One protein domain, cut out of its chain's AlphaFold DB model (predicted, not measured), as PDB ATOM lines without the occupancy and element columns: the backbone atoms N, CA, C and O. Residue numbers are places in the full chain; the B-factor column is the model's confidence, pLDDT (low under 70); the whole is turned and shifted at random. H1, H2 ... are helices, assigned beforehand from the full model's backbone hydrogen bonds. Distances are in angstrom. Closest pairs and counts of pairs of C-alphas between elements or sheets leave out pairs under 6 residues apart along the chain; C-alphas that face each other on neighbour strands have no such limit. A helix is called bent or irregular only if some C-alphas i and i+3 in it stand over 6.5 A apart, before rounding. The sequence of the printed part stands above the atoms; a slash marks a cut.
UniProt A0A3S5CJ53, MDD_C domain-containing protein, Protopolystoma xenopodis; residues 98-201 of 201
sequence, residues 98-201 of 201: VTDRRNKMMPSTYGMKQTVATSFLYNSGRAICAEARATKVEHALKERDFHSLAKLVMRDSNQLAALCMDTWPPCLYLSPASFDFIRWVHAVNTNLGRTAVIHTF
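What this domain is: This is residues 98 to 201 of the 201 residues of the protein "MDD_C domain-containing protein" of Protopolystoma xenopodis (UniProt A0A3S5CJ53). H3 runs through the middle of an all-helix domain, with the bent helix H2 on one side of it, H4 on the other, and the short helix H1 across the end near residue 165. After H4 the chain folds back, and residues 196 to 201 run between H3 and H4. The printed part has 104 residues with four named helices, H1 to H4 in order, and no named strand. It is only just compact, close to loose, with a radius of gyration of the C-alphas of 15.1 A and spans of 40 by 32 by 18 A.

How they stand to each other: H1, residues 108 to 118, is followed by H2, residues 120 to 142, assigned as one helix by its hydrogen bonds but bent: C-alphas 128 and 131 are 7.5 A apart. Its arms, H2a with residues 120 to 128 and H2b with residues 131 to 142, stand at a steep tilt of 55 degrees. H2a is irregular, with C-alphas 124 and 127 6.9 A apart. H1 and H2a touch only at the corner, and only just, with 3 pairs of C-alphas within 8 A; the closest are those of Val 116 and Tyr 122, 6.7 A apart. H3, residues 146 to 165, forms a helical hairpin with H2b: they touch at a shallow tilt of 32 degrees, opposite ways, through residues 146 to 153 of H3 alone, and the closest C-alphas are those of Ala 140 and Leu 149, 5.3 A apart. H1 and H3 only just touch, with 3 pairs within 8 A, about perpendicular at 74 degrees; the closest C-alphas are those of Thr 115 and Cys 164, 6.3 A apart. H4, residues 176 to 191, touches no helix and is apart from H3. Every O i to N i+4 pair is within hydrogen-bond range in H1, H2b, H3 and H4; in H2a 3 of 5 are.

Where its parts are: H1 begins at C-alpha 108 (-30.245, -15.125, 27.651). H3 measures 28.3 A and H4 22.6 A from first to last C-alpha, and H4 ends at C-alpha 191 (-2.866, -25.209, 47.637).

The domain as a whole: The two C-alphas farthest apart, those of Ala 117 and Leu 192, are 41.7 A apart. The printed part has no cut, and no link is long. Residues 103 to 104 have pLDDT under 70.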
ATOM      1  N   VAL A  98     -19.867 -29.938  32.322       89.44
ATOM      2  CA  VAL A  98     -21.336 -29.923  32.247       89.44
ATOM      3  C   VAL A  98     -21.915 -30.301  33.612       89.44
ATOM      4  O   VAL A  98     -21.902 -31.470  33.986       89.44
ATOM      5  N   THR A  99     -22.416 -29.312  34.355       82.50
ATOM      6  CA  THR A  99     -22.931 -29.498  35.728       82.50
ATOM      7  C   THR A  99     -24.439 -29.730  35.802       82.50
ATOM      8  O   THR A  99     -24.933 -30.252  36.794       82.50
ATOM      9  N   ASP A 100     -25.185 -29.326  34.776       77.69
ATOM     10  CA  ASP A 100     -26.631 -29.513  34.678       77.69
ATOM     11  C   ASP A 100     -27.020 -29.608  33.197       77.69
ATOM     12  O   ASP A 100     -26.453 -28.909  32.356       77.69
ATOM     13  N   ARG A 101     -27.969 -30.489  32.871       75.56
ATOM     14  CA  ARG A 101     -28.509 -30.661  31.509       75.56
ATOM     15  C   ARG A 101     -29.893 -30.040  31.339       75.56
ATOM     16  O   ARG A 101     -30.456 -30.097  30.250       75.56
ATOM     17  N   ARG A 102     -30.463 -29.477  32.404       76.12
ATOM     18  CA  ARG A 102     -31.752 -28.790  32.347       76.12
ATOM     19  C   ARG A 102     -31.627 -27.499  31.549       76.12
ATOM     20  O   ARG A 102     -30.593 -26.831  31.547       76.12
ATOM     21  N   ASN A 103     -32.720 -27.131  30.889       68.19
ATOM     22  CA  ASN A 103     -32.799 -25.854  30.199       68.19
ATOM     23  C   ASN A 103     -32.651 -24.706  31.197       68.19
ATOM     24  O   ASN A 103     -33.168 -24.763  32.316       68.19
ATOM     25  N   LYS A 104     -31.976 -23.636  30.761       69.56
ATOM     26  CA  LYS A 104     -31.934 -22.383  31.515       69.56
ATOM     27  C   LYS A 104     -33.371 -21.956  31.798       69.56
ATOM     28  O   LYS A 104     -34.161 -21.836  30.865       69.56
ATOM     29  N   MET A 105     -33.681 -21.678  33.063       75.75
ATOM     30  CA  MET A 105     -35.005 -21.189  33.460       75.75
ATOM     31  C   MET A 105     -35.372 -19.896  32.714       75.75
ATOM     32  O   MET A 105     -36.535 -19.660  32.412       75.75
ATOM     33  N   MET A 106     -34.363 -19.087  32.367       84.31
ATOM     34  CA  MET A 106     -34.532 -17.830  31.650       84.31
ATOM     35  C   MET A 106     -33.623 -17.746  30.408       84.31
ATOM     36  O   MET A 106     -32.395 -17.819  30.542       84.31
ATOM     37  N   PRO A 107     -34.176 -17.542  29.198       88.12
ATOM     38  CA  PRO A 107     -33.381 -17.339  27.988       88.12
ATOM     39  C   PRO A 107     -32.466 -16.112  28.094       88.12
ATOM     40  O   PRO A 107     -32.877 -15.067  28.598       88.12
ATOM     41  N   SER A 108     -31.245 -16.202  27.557       86.88
ATOM     42  CA  SER A 108     -30.245 -15.125  27.651       86.88
ATOM     43  C   SER A 108     -30.726 -13.802  27.048       86.88
ATOM     44  O   SER A 108     -30.494 -12.755  27.641       86.88
ATOM     45  N   THR A 109     -31.465 -13.823  25.935       88.06
ATOM     46  CA  THR A 109     -32.019 -12.599  25.325       88.06
ATOM     47  C   THR A 109     -32.943 -11.840  26.273       88.06
ATOM     48  O   THR A 109     -32.877 -10.614  26.336       88.06
ATOM     49  N   TYR A 110     -33.801 -12.557  27.002       90.31
ATOM     50  CA  TYR A 110     -34.704 -11.947  27.973       90.31
ATOM     51  C   TYR A 110     -33.931 -11.487  29.211       90.31
ATOM     52  O   TYR A 110     -34.024 -10.318  29.575       90.31
ATOM     53  N   GLY A 111     -33.094 -12.358  29.788       92.38
ATOM     54  CA  GLY A 111     -32.307 -12.031  30.980       92.38
ATOM     55  C   GLY A 111     -31.426 -10.799  30.774       92.38
ATOM     56  O   GLY A 111     -31.466  -9.870  31.567       92.38
ATOM     57  N   MET A 112     -30.718 -10.714  29.643       91.81
ATOM     58  CA  MET A 112     -29.897  -9.546  29.321       91.81
ATOM     59  C   MET A 112     -30.732  -8.265  29.160       91.81
ATOM     60  O   MET A 112     -30.277  -7.204  29.579       91.81
ATOM     61  N   LYS A 113     -31.929  -8.330  28.547       93.62
ATOM     62  CA  LYS A 113     -32.825  -7.161  28.402       93.62
ATOM     63  C   LYS A 113     -33.240  -6.656  29.775       93.62
ATOM     64  O   LYS A 113     -33.155  -5.460  30.040       93.62
ATOM     65  N   GLN A 114     -33.626  -7.589  30.638       95.62
ATOM     66  CA  GLN A 114     -34.061  -7.286  31.987       95.62
ATOM     67  C   GLN A 114     -32.919  -6.705  32.821       95.62
ATOM     68  O   GLN A 114     -33.102  -5.671  33.451       95.62
ATOM     69  N   THR A 115     -31.715  -7.284  32.755       95.94
ATOM     70  CA  THR A 115     -30.545  -6.753  33.467       95.94
ATOM     71  C   THR A 115     -30.235  -5.317  33.053       95.94
ATOM     72  O   THR A 115     -30.017  -4.481  33.922       95.94
ATOM     73  N   VAL A 116     -30.262  -4.997  31.753       95.06
ATOM     74  CA  VAL A 116     -30.077  -3.607  31.293       95.06
ATOM     75  C   VAL A 116     -31.140  -2.681  31.890       95.06
ATOM     76  O   VAL A 116     -30.814  -1.586  32.340       95.06
ATOM     77  N   ALA A 117     -32.399  -3.123  31.896       96.69
ATOM     78  CA  ALA A 117     -33.525  -2.313  32.342       96.69
ATOM     79  C   ALA A 117     -33.562  -2.093  33.863       96.69
ATOM     80  O   ALA A 117     -34.000  -1.034  34.301       96.69
ATOM     81  N   THR A 118     -33.130  -3.071  34.668       97.38
ATOM     82  CA  THR A 118     -33.419  -3.065  36.112       97.38
ATOM     83  C   THR A 118     -32.196  -3.138  37.020       97.38
ATOM     84  O   THR A 118     -32.312  -2.764  38.180       97.38
ATOM     85  N   SER A 119     -31.042  -3.640  36.559       97.50
ATOM     86  CA  SER A 119     -29.870  -3.799  37.433       97.50
ATOM     87  C   SER A 119     -29.155  -2.464  37.628       97.50
ATOM     88  O   SER A 119     -28.581  -1.889  36.694       97.50
ATOM     89  N   PHE A 120     -29.131  -1.983  38.870       96.69
ATOM     90  CA  PHE A 120     -28.350  -0.809  39.239       96.69
ATOM     91  C   PHE A 120     -26.850  -1.081  39.090       96.69
ATOM     92  O   PHE A 120     -26.114  -0.228  38.586       96.69
ATOM     93  N   LEU A 121     -26.385  -2.279  39.463       96.00
ATOM     94  CA  LEU A 121     -24.971  -2.657  39.370       96.00
ATOM     95  C   LEU A 121     -24.472  -2.710  37.919       96.00
ATOM     96  O   LEU A 121     -23.297  -2.440  37.643       96.00
ATOM     97  N   TYR A 122     -25.351  -3.046  36.971       95.12
ATOM     98  CA  TYR A 122     -24.999  -3.042  35.556       95.12
ATOM     99  C   TYR A 122     -24.777  -1.609  35.078       95.12
ATOM    100  O   TYR A 122     -23.715  -1.310  34.525       95.12
ATOM    101  N   ASN A 123     -25.746  -0.732  35.345       92.38
ATOM    102  CA  ASN A 123     -25.739   0.651  34.878       92.38
ATOM    103  C   ASN A 123     -24.630   1.489  35.536       92.38
ATOM    104  O   ASN A 123     -23.919   2.212  34.844       92.38
ATOM    105  N   SER A 124     -24.430   1.347  36.849       93.19
ATOM    106  CA  SER A 124     -23.418   2.104  37.607       93.19
ATOM    107  C   SER A 124     -21.999   1.531  37.510       93.19
ATOM    108  O   SER A 124     -21.037   2.214  37.854       93.19
ATOM    109  N   GLY A 125     -21.847   0.284  37.055       90.06
ATOM    110  CA  GLY A 125     -20.566  -0.420  37.061       90.06
ATOM    111  C   GLY A 125     -20.175  -0.975  35.700       90.06
ATOM    112  O   GLY A 125     -19.284  -0.453  35.025       90.06
ATOM    113  N   ARG A 126     -20.791  -2.093  35.296       89.75
ATOM    114  CA  ARG A 126     -20.315  -2.851  34.126       89.75
ATOM    115  C   ARG A 126     -20.445  -2.075  32.821       89.75
ATOM    116  O   ARG A 126     -19.530  -2.175  32.013       89.75
ATOM    117  N   ALA A 127     -21.512  -1.302  32.634       87.38
ATOM    118  CA  ALA A 127     -21.710  -0.497  31.430       87.38
ATOM    119  C   ALA A 127     -20.564   0.509  31.201       87.38
ATOM    120  O   ALA A 127     -20.159   0.727  30.064       87.38
ATOM    121  N   ILE A 128     -20.001   1.063  32.279       87.31
ATOM    122  CA  ILE A 128     -18.968   2.109  32.232       87.31
ATOM    123  C   ILE A 128     -17.563   1.498  32.142       87.31
ATOM    124  O   ILE A 128     -16.696   1.998  31.430       87.31
ATOM    125  N   CYS A 129     -17.312   0.392  32.849       86.56
ATOM    126  CA  CYS A 129     -15.970  -0.192  32.951       86.56
ATOM    127  C   CYS A 129     -15.675  -1.307  31.933       86.56
ATOM    128  O   CYS A 129     -14.588  -1.891  31.982       86.56
ATOM    129  N   ALA A 130     -16.627  -1.648  31.060       86.06
ATOM    130  CA  ALA A 130     -16.525  -2.787  30.147       86.06
ATOM    131  C   ALA A 130     -15.299  -2.683  29.224       86.06
ATOM    132  O   ALA A 130     -14.504  -3.617  29.145       86.06
ATOM    133  N   GLU A 131     -15.117  -1.518  28.601       86.81
ATOM    134  CA  GLU A 131     -14.030  -1.254  27.653       86.81
ATOM    135  C   GLU A 131     -12.657  -1.310  28.334       86.81
ATOM    136  O   GLU A 131     -11.783  -2.070  27.929       86.81
ATOM    137  N   ALA A 132     -12.502  -0.616  29.466       88.62
ATOM    138  CA  ALA A 132     -11.263  -0.643  30.240       88.62
ATOM    139  C   ALA A 132     -10.889  -2.060  30.714       88.62
ATOM    140  O   ALA A 132      -9.710  -2.397  30.835       88.62
ATOM    141  N   ARG A 133     -11.882  -2.912  31.005       90.06
ATOM    142  CA  ARG A 133     -11.640  -4.323  31.334       90.06
ATOM    143  C   ARG A 133     -11.237  -5.124  30.105       90.06
ATOM    144  O   ARG A 133     -10.328  -5.943  30.222       90.06
ATOM    145  N   ALA A 134     -11.882  -4.893  28.965       88.12
ATOM    146  CA  ALA A 134     -11.527  -5.540  27.712       88.12
ATOM    147  C   ALA A 134     -10.052  -5.280  27.382       88.12
ATOM    148  O   ALA A 134      -9.310  -6.245  27.236       88.12
ATOM    149  N   THR A 135      -9.585  -4.029  27.427       91.19
ATOM    150  CA  THR A 135      -8.166  -3.682  27.216       91.19
ATOM    151  C   THR A 135      -7.217  -4.424  28.165       91.19
ATOM    152  O   THR A 135      -6.161  -4.893  27.751       91.19
ATOM    153  N   LYS A 136      -7.586  -4.589  29.443       95.12
ATOM    154  CA  LYS A 136      -6.765  -5.345  30.409       95.12
ATOM    155  C   LYS A 136      -6.666  -6.829  30.059       95.12
ATOM    156  O   LYS A 136      -5.606  -7.422  30.239       95.12
ATOM    157  N   VAL A 137      -7.756  -7.432  29.586       95.00
ATOM    158  CA  VAL A 137      -7.749  -8.839  29.160       95.00
ATOM    159  C   VAL A 137      -6.934  -9.007  27.882       95.00
ATOM    160  O   VAL A 137      -6.141  -9.936  27.804       95.00
ATOM    161  N   GLU A 138      -7.072  -8.092  26.924       94.69
ATOM    162  CA  GLU A 138      -6.268  -8.081  25.698       94.69
ATOM    163  C   GLU A 138      -4.772  -8.014  26.016       94.69
ATOM    164  O   GLU A 138      -4.000  -8.820  25.507       94.69
ATOM    165  N   HIS A 139      -4.375  -7.133  26.938       96.62
ATOM    166  CA  HIS A 139      -2.997  -7.058  27.416       96.62
ATOM    167  C   HIS A 139      -2.540  -8.367  28.078       96.62
ATOM    168  O   HIS A 139      -1.452  -8.856  27.792       96.62
ATOM    169  N   ALA A 140      -3.363  -8.975  28.940       96.81
ATOM    170  CA  ALA A 140      -3.017 -10.248  29.575       96.81
ATOM    171  C   ALA A 140      -2.866 -11.395  28.557       96.81
ATOM    172  O   ALA A 140      -1.989 -12.242  28.712       96.81
ATOM    173  N   LEU A 141      -3.688 -11.411  27.502       95.69
ATOM    174  CA  LEU A 141      -3.576 -12.364  26.394       95.69
ATOM    175  C   LEU A 141      -2.315 -12.118  25.561       95.69
ATOM    176  O   LEU A 141      -1.624 -13.073  25.207       95.69
ATOM    177  N   LYS A 142      -1.990 -10.851  25.286       96.88
ATOM    178  CA  LYS A 142      -0.786 -10.455  24.552       96.88
ATOM    179  C   LYS A 142       0.483 -10.940  25.248       96.88
ATOM    180  O   LYS A 142       1.295 -11.619  24.628       96.88
ATOM    181  N   GLU A 143       0.598 -10.651  26.543       98.00
ATOM    182  CA  GLU A 143       1.774 -10.970  27.363       98.00
ATOM    183  C   GLU A 143       1.805 -12.425  27.851       98.00
ATOM    184  O   GLU A 143       2.718 -12.823  28.569       98.00
ATOM    185  N   ARG A 144       0.793 -13.227  27.497       97.38
ATOM    186  CA  ARG A 144       0.602 -14.588  28.017       97.38
ATOM    187  C   ARG A 144       0.647 -14.647  29.555       97.38
ATOM    188  O   ARG A 144       1.108 -15.618  30.158       97.38
ATOM    189  N   ASP A 145       0.124 -13.608  30.207       97.75
ATOM    190  CA  ASP A 145       0.062 -13.501  31.663       97.75
ATOM    191  C   ASP A 145      -1.172 -14.240  32.189       97.75
ATOM    192  O   ASP A 145      -2.272 -13.688  32.326       97.75
ATOM    193  N   PHE A 146      -0.981 -15.525  32.493       96.88
ATOM    194  CA  PHE A 146      -2.053 -16.393  32.974       96.88
ATOM    195  C   PHE A 146      -2.649 -15.906  34.298       96.88
ATOM    196  O   PHE A 146      -3.851 -16.034  34.520       96.88
ATOM    197  N   HIS A 147      -1.840 -15.318  35.181       97.19
ATOM    198  CA  HIS A 147      -2.299 -14.865  36.493       97.19
ATOM    199  C   HIS A 147      -3.215 -13.647  36.381       97.19
ATOM    200  O   HIS A 147      -4.284 -13.611  37.001       97.19
ATOM    201  N   SER A 148      -2.829 -12.662  35.569       97.19
ATOM    202  CA  SER A 148      -3.677 -11.499  35.299       97.19
ATOM    203  C   SER A 148      -4.934 -11.899  34.535       97.19
ATOM    204  O   SER A 148      -6.032 -11.481  34.917       97.19
ATOM    205  N   LEU A 149      -4.805 -12.768  33.524       96.50
ATOM    206  CA  LEU A 149      -5.942 -13.305  32.777       96.50
ATOM    207  C   LEU A 149      -6.935 -13.998  33.716       96.50
ATOM    208  O   LEU A 149      -8.123 -13.684  33.701       96.50
ATOM    209  N   ALA A 150      -6.444 -14.874  34.592       96.38
ATOM    210  CA  ALA A 150      -7.248 -15.605  35.561       96.38
ATOM    211  C   ALA A 150      -8.066 -14.688  36.465       96.38
ATOM    212  O   ALA A 150      -9.280 -14.856  36.603       96.38
ATOM    213  N   LYS A 151      -7.416 -13.682  37.058       96.62
ATOM    214  CA  LYS A 151      -8.093 -12.705  37.915       96.62
ATOM    215  C   LYS A 151      -9.159 -11.931  37.147       96.62
ATOM    216  O   LYS A 151     -10.246 -11.720  37.680       96.62
ATOM    217  N   LEU A 152      -8.864 -11.494  35.924       96.19
ATOM    218  CA  LEU A 152      -9.806 -10.727  35.108       96.19
ATOM    219  C   LEU A 152     -11.018 -11.574  34.703       96.19
ATOM    220  O   LEU A 152     -12.148 -11.119  34.865       96.19
ATOM    221  N   VAL A 153     -10.793 -12.808  34.243       96.31
ATOM    222  CA  VAL A 153     -11.845 -13.728  33.788       96.31
ATOM    223  C   VAL A 153     -12.746 -14.170  34.943       96.31
ATOM    224  O   VAL A 153     -13.967 -14.048  34.834       96.31
ATOM    225  N   MET A 154     -12.175 -14.605  36.073       97.19
ATOM    226  CA  MET A 154     -12.972 -15.018  37.237       97.19
ATOM    227  C   MET A 154     -13.787 -13.845  37.797       97.19
ATOM    228  O   MET A 154     -14.966 -14.002  38.111       97.19
ATOM    229  N   ARG A 155     -13.206 -12.635  37.867       95.56
ATOM    230  CA  ARG A 155     -13.942 -11.439  38.315       95.56
ATOM    231  C   ARG A 155     -15.031 -11.015  37.330       95.56
ATOM    232  O   ARG A 155     -16.078 -10.571  37.788       95.56
ATOM    233  N   ASP A 156     -14.821 -11.143  36.019       94.44
ATOM    234  CA  ASP A 156     -15.862 -10.838  35.027       94.44
ATOM    235  C   ASP A 156     -17.033 -11.824  35.108       94.44
ATOM    236  O   ASP A 156     -18.188 -11.396  35.092       94.44
ATOM    237  N   SER A 157     -16.744 -13.118  35.286       95.25
ATOM    238  CA  SER A 157     -17.761 -14.156  35.491       95.25
ATOM    239  C   SER A 157     -18.548 -13.937  36.788       95.25
ATOM    240  O   SER A 157     -19.779 -13.921  36.770       95.25
ATOM    241  N   ASN A 158     -17.861 -13.660  37.900       95.44
ATOM    242  CA  ASN A 158     -18.513 -13.367  39.179       95.44
ATOM    243  C   ASN A 158     -19.353 -12.092  39.112       95.44
ATOM    244  O   ASN A 158     -20.476 -12.063  39.612       95.44
ATOM    245  N   GLN A 159     -18.835 -11.040  38.469       95.25
ATOM    246  CA  GLN A 159     -19.602  -9.815  38.292       95.25
ATOM    247  C   GLN A 159     -20.845 -10.090  37.454       95.25
ATOM    248  O   GLN A 159     -21.911  -9.631  37.837       95.25
ATOM    249  N   LEU A 160     -20.753 -10.856  36.362       93.88
ATOM    250  CA  LEU A 160     -21.943 -11.232  35.606       93.88
ATOM    251  C   LEU A 160     -22.997 -11.885  36.505       93.88
ATOM    252  O   LEU A 160     -24.150 -11.466  36.466       93.88
ATOM    253  N   ALA A 161     -22.614 -12.890  37.294       94.19
ATOM    254  CA  ALA A 161     -23.550 -13.579  38.173       94.19
ATOM    255  C   ALA A 161     -24.208 -12.613  39.174       94.19
ATOM    256  O   ALA A 161     -25.417 -12.689  39.390       94.19
ATOM    257  N   ALA A 162     -23.443 -11.657  39.712       95.75
ATOM    258  CA  ALA A 162     -23.968 -10.608  40.582       95.75
ATOM    259  C   ALA A 162     -24.970  -9.689  39.861       95.75
ATOM    260  O   ALA A 162     -26.019  -9.385  40.414       95.75
ATOM    261  N   LEU A 163     -24.699  -9.292  38.612       95.94
ATOM    262  CA  LEU A 163     -25.629  -8.483  37.811       95.94
ATOM    263  C   LEU A 163     -26.936  -9.219  37.513       95.94
ATOM    264  O   LEU A 163     -28.015  -8.634  37.553       95.94
ATOM    265  N   CYS A 164     -26.840 -10.511  37.205       94.88
ATOM    266  CA  CYS A 164     -28.007 -11.351  36.989       94.88
ATOM    267  C   CYS A 164     -28.838 -11.480  38.277       94.88
ATOM    268  O   CYS A 164     -30.063 -11.438  38.215       94.88
ATOM    269  N   MET A 165     -28.187 -11.544  39.439       95.94
ATOM    270  CA  MET A 165     -28.854 -11.562  40.744       95.94
ATOM    271  C   MET A 165     -29.493 -10.214  41.119       95.94
ATOM    272  O   MET A 165     -30.571 -10.206  41.698       95.94
ATOM    273  N   ASP A 166     -28.864  -9.098  40.740       97.56
ATOM    274  CA  ASP A 166     -29.362  -7.719  40.908       97.56
ATOM    275  C   ASP A 166     -30.471  -7.342  39.902       97.56
ATOM    276  O   ASP A 166     -31.086  -6.283  39.981       97.56
ATOM    277  N   THR A 167     -30.737  -8.199  38.915       97.12
ATOM    278  CA  THR A 167     -31.854  -8.019  37.978       97.12
ATOM    279  C   THR A 167     -33.192  -8.249  38.692       97.12
ATOM    280  O   THR A 167     -33.262  -9.040  39.627       97.12
ATOM    281  N   TRP A 168     -34.277  -7.601  38.253       95.94
ATOM    282  CA  TRP A 168     -35.604  -7.769  38.847       95.94
ATOM    283  C   TRP A 168     -36.658  -8.186  37.808       95.94
ATOM    284  O   TRP A 168     -36.918  -7.415  36.884       95.94
ATOM    285  N   PRO A 169     -37.319  -9.352  37.954       94.94
ATOM    286  CA  PRO A 169     -36.988 -10.427  38.894       94.94
ATOM    287  C   PRO A 169     -35.575 -11.008  38.664       94.94
ATOM    288  O   PRO A 169     -35.067 -10.920  37.539       94.94
ATOM    289  N   PRO A 170     -34.941 -11.617  39.687       94.44
ATOM    290  CA  PRO A 170     -33.585 -12.155  39.570       94.44
ATOM    291  C   PRO A 170     -33.422 -13.202  38.467       94.44
ATOM    292  O   PRO A 170     -34.248 -14.098  38.292       94.44
ATOM    293  N   CYS A 171     -32.301 -13.118  37.753       92.12
ATOM    294  CA  CYS A 171     -31.869 -14.100  36.767       92.12
ATOM    295  C   CYS A 171     -30.864 -15.060  37.422       92.12
ATOM    296  O   CYS A 171     -29.729 -14.679  37.701       92.12
ATOM    297  N   LEU A 172     -31.244 -16.316  37.655       89.88
ATOM    298  CA  LEU A 172     -30.361 -17.299  38.293       89.88
ATOM    299  C   LEU A 172     -29.794 -18.276  37.257       89.88
ATOM    300  O   LEU A 172     -30.499 -19.152  36.760       89.88
ATOM    301  N   TYR A 173     -28.507 -18.111  36.935       88.50
ATOM    302  CA  TYR A 173     -27.773 -19.015  36.037       88.50
ATOM    303  C   TYR A 173     -26.842 -19.984  36.765       88.50
ATOM    304  O   TYR A 173     -26.586 -21.072  36.255       88.50
ATOM    305  N   LEU A 174     -26.335 -19.602  37.939       90.94
ATOM    306  CA  LEU A 174     -25.452 -20.458  38.725       90.94
ATOM    307  C   LEU A 174     -26.268 -21.428  39.576       90.94
ATOM    308  O   LEU A 174     -27.214 -21.039  40.258       90.94
ATOM    309  N   SER A 175     -25.860 -22.692  39.545       90.31
ATOM    310  CA  SER A 175     -26.411 -23.765  40.373       90.31
ATOM    311  C   SER A 175     -25.541 -23.983  41.622       90.31
ATOM    312  O   SER A 175     -24.406 -23.498  41.657       90.31
ATOM    313  N   PRO A 176     -25.996 -24.755  42.628       92.00
ATOM    314  CA  PRO A 176     -25.142 -25.157  43.750       92.00
ATOM    315  C   PRO A 176     -23.800 -25.761  43.302       92.00
ATOM    316  O   PRO A 176     -22.752 -25.331  43.780       92.00
ATOM    317  N   ALA A 177     -23.823 -26.631  42.285       92.44
ATOM    318  CA  ALA A 177     -22.622 -27.231  41.705       92.44
ATOM    319  C   ALA A 177     -21.673 -26.191  41.079       92.44
ATOM    320  O   ALA A 177     -20.455 -26.351  41.119       92.44
ATOM    321  N   SER A 178     -22.209 -25.094  40.533       93.44
ATOM    322  CA  SER A 178     -21.395 -23.980  40.033       93.44
ATOM    323  C   SER A 178     -20.607 -23.325  41.173       93.44
ATOM    324  O   SER A 178     -19.415 -23.069  41.028       93.44
ATOM    325  N   PHE A 179     -21.239 -23.112  42.332       95.12
ATOM    326  CA  PHE A 179     -20.564 -22.562  43.512       95.12
ATOM    327  C   PHE A 179     -19.549 -23.534  44.126       95.12
ATOM    328  O   PHE A 179     -18.498 -23.086  44.586       95.12
ATOM    329  N   ASP A 180     -19.817 -24.842  44.098       95.94
ATOM    330  CA  ASP A 180     -18.822 -25.861  44.459       95.94
ATOM    331  C   ASP A 180     -17.584 -25.764  43.563       95.94
ATOM    332  O   ASP A 180     -16.458 -25.765  44.059       95.94
ATOM    333  N   PHE A 181     -17.782 -25.583  42.254       95.56
ATOM    334  CA  PHE A 181     -16.685 -25.418  41.302       95.56
ATOM    335  C   PHE A 181     -15.860 -24.151  41.569       95.56
ATOM    336  O   PHE A 181     -14.632 -24.198  41.523       95.56
ATOM    337  N   ILE A 182     -16.512 -23.028  41.892       97.25
ATOM    338  CA  ILE A 182     -15.828 -21.782  42.276       97.25
ATOM    339  C   ILE A 182     -14.946 -22.019  43.507       97.25
ATOM    340  O   ILE A 182     -13.758 -21.686  43.492       97.25
ATOM    341  N   ARG A 183     -15.500 -22.637  44.561       98.19
ATOM    342  CA  ARG A 183     -14.746 -22.974  45.781       98.19
ATOM    343  C   ARG A 183     -13.558 -23.879  45.473       98.19
ATOM    344  O   ARG A 183     -12.458 -23.618  45.954       98.19
ATOM    345  N   TRP A 184     -13.772 -24.901  44.651       97.75
ATOM    346  CA  TRP A 184     -12.731 -25.843  44.261       97.75
ATOM    347  C   TRP A 184     -11.586 -25.161  43.503       97.75
ATOM    348  O   TRP A 184     -10.429 -25.341  43.875       97.75
ATOM    349  N   VAL A 185     -11.881 -24.308  42.512       97.81
ATOM    350  CA  VAL A 185     -10.843 -23.571  41.765       97.81
ATOM    351  C   VAL A 185     -10.011 -22.683  42.690       97.81
ATOM    352  O   VAL A 185      -8.782 -22.665  42.589       97.81
ATOM    353  N   HIS A 186     -10.649 -21.983  43.631       98.12
ATOM    354  CA  HIS A 186      -9.921 -21.188  44.619       98.12
ATOM    355  C   HIS A 186      -9.060 -22.052  45.549       98.12
ATOM    356  O   HIS A 186      -7.903 -21.708  45.778       98.12
ATOM    357  N   ALA A 187      -9.575 -23.183  46.038       98.31
ATOM    358  CA  ALA A 187      -8.818 -24.102  46.889       98.31
ATOM    359  C   ALA A 187      -7.587 -24.679  46.171       98.31
ATOM    360  O   ALA A 187      -6.498 -24.697  46.739       98.31
ATOM    361  N   VAL A 188      -7.730 -25.084  44.904       98.12
ATOM    362  CA  VAL A 188      -6.617 -25.586  44.082       98.12
ATOM    363  C   VAL A 188      -5.536 -24.522  43.907       98.12
ATOM    364  O   VAL A 188      -4.362 -24.800  44.143       98.12
ATOM    365  N   ASN A 189      -5.917 -23.296  43.538       97.88
ATOM    366  CA  ASN A 189      -4.959 -22.201  43.365       97.88
ATOM    367  C   ASN A 189      -4.222 -21.865  44.674       97.88
ATOM    368  O   ASN A 189      -3.015 -21.624  44.654       97.88
ATOM    369  N   THR A 190      -4.925 -21.889  45.811       98.06
ATOM    370  CA  THR A 190      -4.319 -21.685  47.136       98.06
ATOM    371  C   THR A 190      -3.327 -22.794  47.476       98.06
ATOM    372  O   THR A 190      -2.189 -22.500  47.830       98.06
ATOM    373  N   ASN A 191      -3.717 -24.060  47.313       98.25
ATOM    374  CA  ASN A 191      -2.866 -25.209  47.637       98.25
ATOM    375  C   ASN A 191      -1.603 -25.278  46.766       98.25
ATOM    376  O   ASN A 191      -0.562 -25.736  47.226       98.25
ATOM    377  N   LEU A 192      -1.681 -24.810  45.518       97.56
ATOM    378  CA  LEU A 192      -0.533 -24.743  44.611       97.56
ATOM    379  C   LEU A 192       0.348 -23.502  44.825       97.56
ATOM    380  O   LEU A 192       1.393 -23.396  44.185       97.56
ATOM    381  N   GLY A 193      -0.075 -22.538  45.652       97.25
ATOM    382  CA  GLY A 193       0.636 -21.271  45.863       97.25
ATOM    383  C   GLY A 193       0.708 -20.367  44.622       97.25
ATOM    384  O   GLY A 193       1.444 -19.383  44.616       97.25
ATOM    385  N   ARG A 194      -0.039 -20.687  43.559       96.38
ATOM    386  CA  ARG A 194      -0.079 -19.940  42.294       96.38
ATOM    387  C   ARG A 194      -1.423 -20.117  41.602       96.38
ATOM    388  O   ARG A 194      -2.094 -21.132  41.768       96.38
ATOM    389  N   THR A 195      -1.779 -19.172  40.738       96.50
ATOM    390  CA  THR A 195      -2.975 -19.308  39.904       96.50
ATOM    391  C   THR A 195      -2.706 -20.284  38.762       96.50
ATOM    392  O   THR A 195      -1.949 -19.979  37.843       96.50
ATOM    393  N   ALA A 196      -3.297 -21.472  38.841       95.81
ATOM    394  CA  ALA A 196      -3.155 -22.556  37.871       95.81
ATOM    395  C   ALA A 196      -4.463 -22.863  37.128       95.81
ATOM    396  O   ALA A 196      -4.422 -23.386  36.018       95.81
ATOM    397  N   VAL A 197      -5.614 -22.535  37.721       97.12
ATOM    398  CA  VAL A 197      -6.941 -22.814  37.162       97.12
ATOM    399  C   VAL A 197      -7.808 -21.557  37.193       97.12
ATOM    400  O   VAL A 197      -7.733 -20.746  38.118       97.12
ATOM    401  N   ILE A 198      -8.639 -21.407  36.164       96.75
ATOM    402  CA  ILE A 198      -9.568 -20.294  35.952       96.75
ATOM    403  C   ILE A 198     -10.968 -20.888  35.838       96.75
ATOM    404  O   ILE A 198     -11.148 -21.877  35.130       96.75
ATOM    405  N   HIS A 199     -11.963 -20.279  36.482       96.00
ATOM    406  CA  HIS A 199     -13.368 -20.585  36.208       96.00
ATOM    407  C   HIS A 199     -14.049 -19.435  35.457       96.00
ATOM    408  O   HIS A 199     -13.733 -18.257  35.641       96.00
ATOM    409  N   THR A 200     -15.024 -19.786  34.628       95.94
ATOM    410  CA  THR A 200     -15.972 -18.864  34.005       95.94
ATOM    411  C   THR A 200     -17.270 -19.624  33.721       95.94
ATOM    412  O   THR A 200     -17.226 -20.831  33.487       95.94
ATOM    413  N   PHE A 201     -18.403 -18.931  33.794       91.19
ATOM    414  CA  PHE A 201     -19.760 -19.453  33.607       91.19
ATOM    415  C   PHE A 201     -20.536 -18.541  32.659       91.19
ATOM    416  O   PHE A 201     -20.311 -17.306  32.739       91.19
TER     417      PHE A 201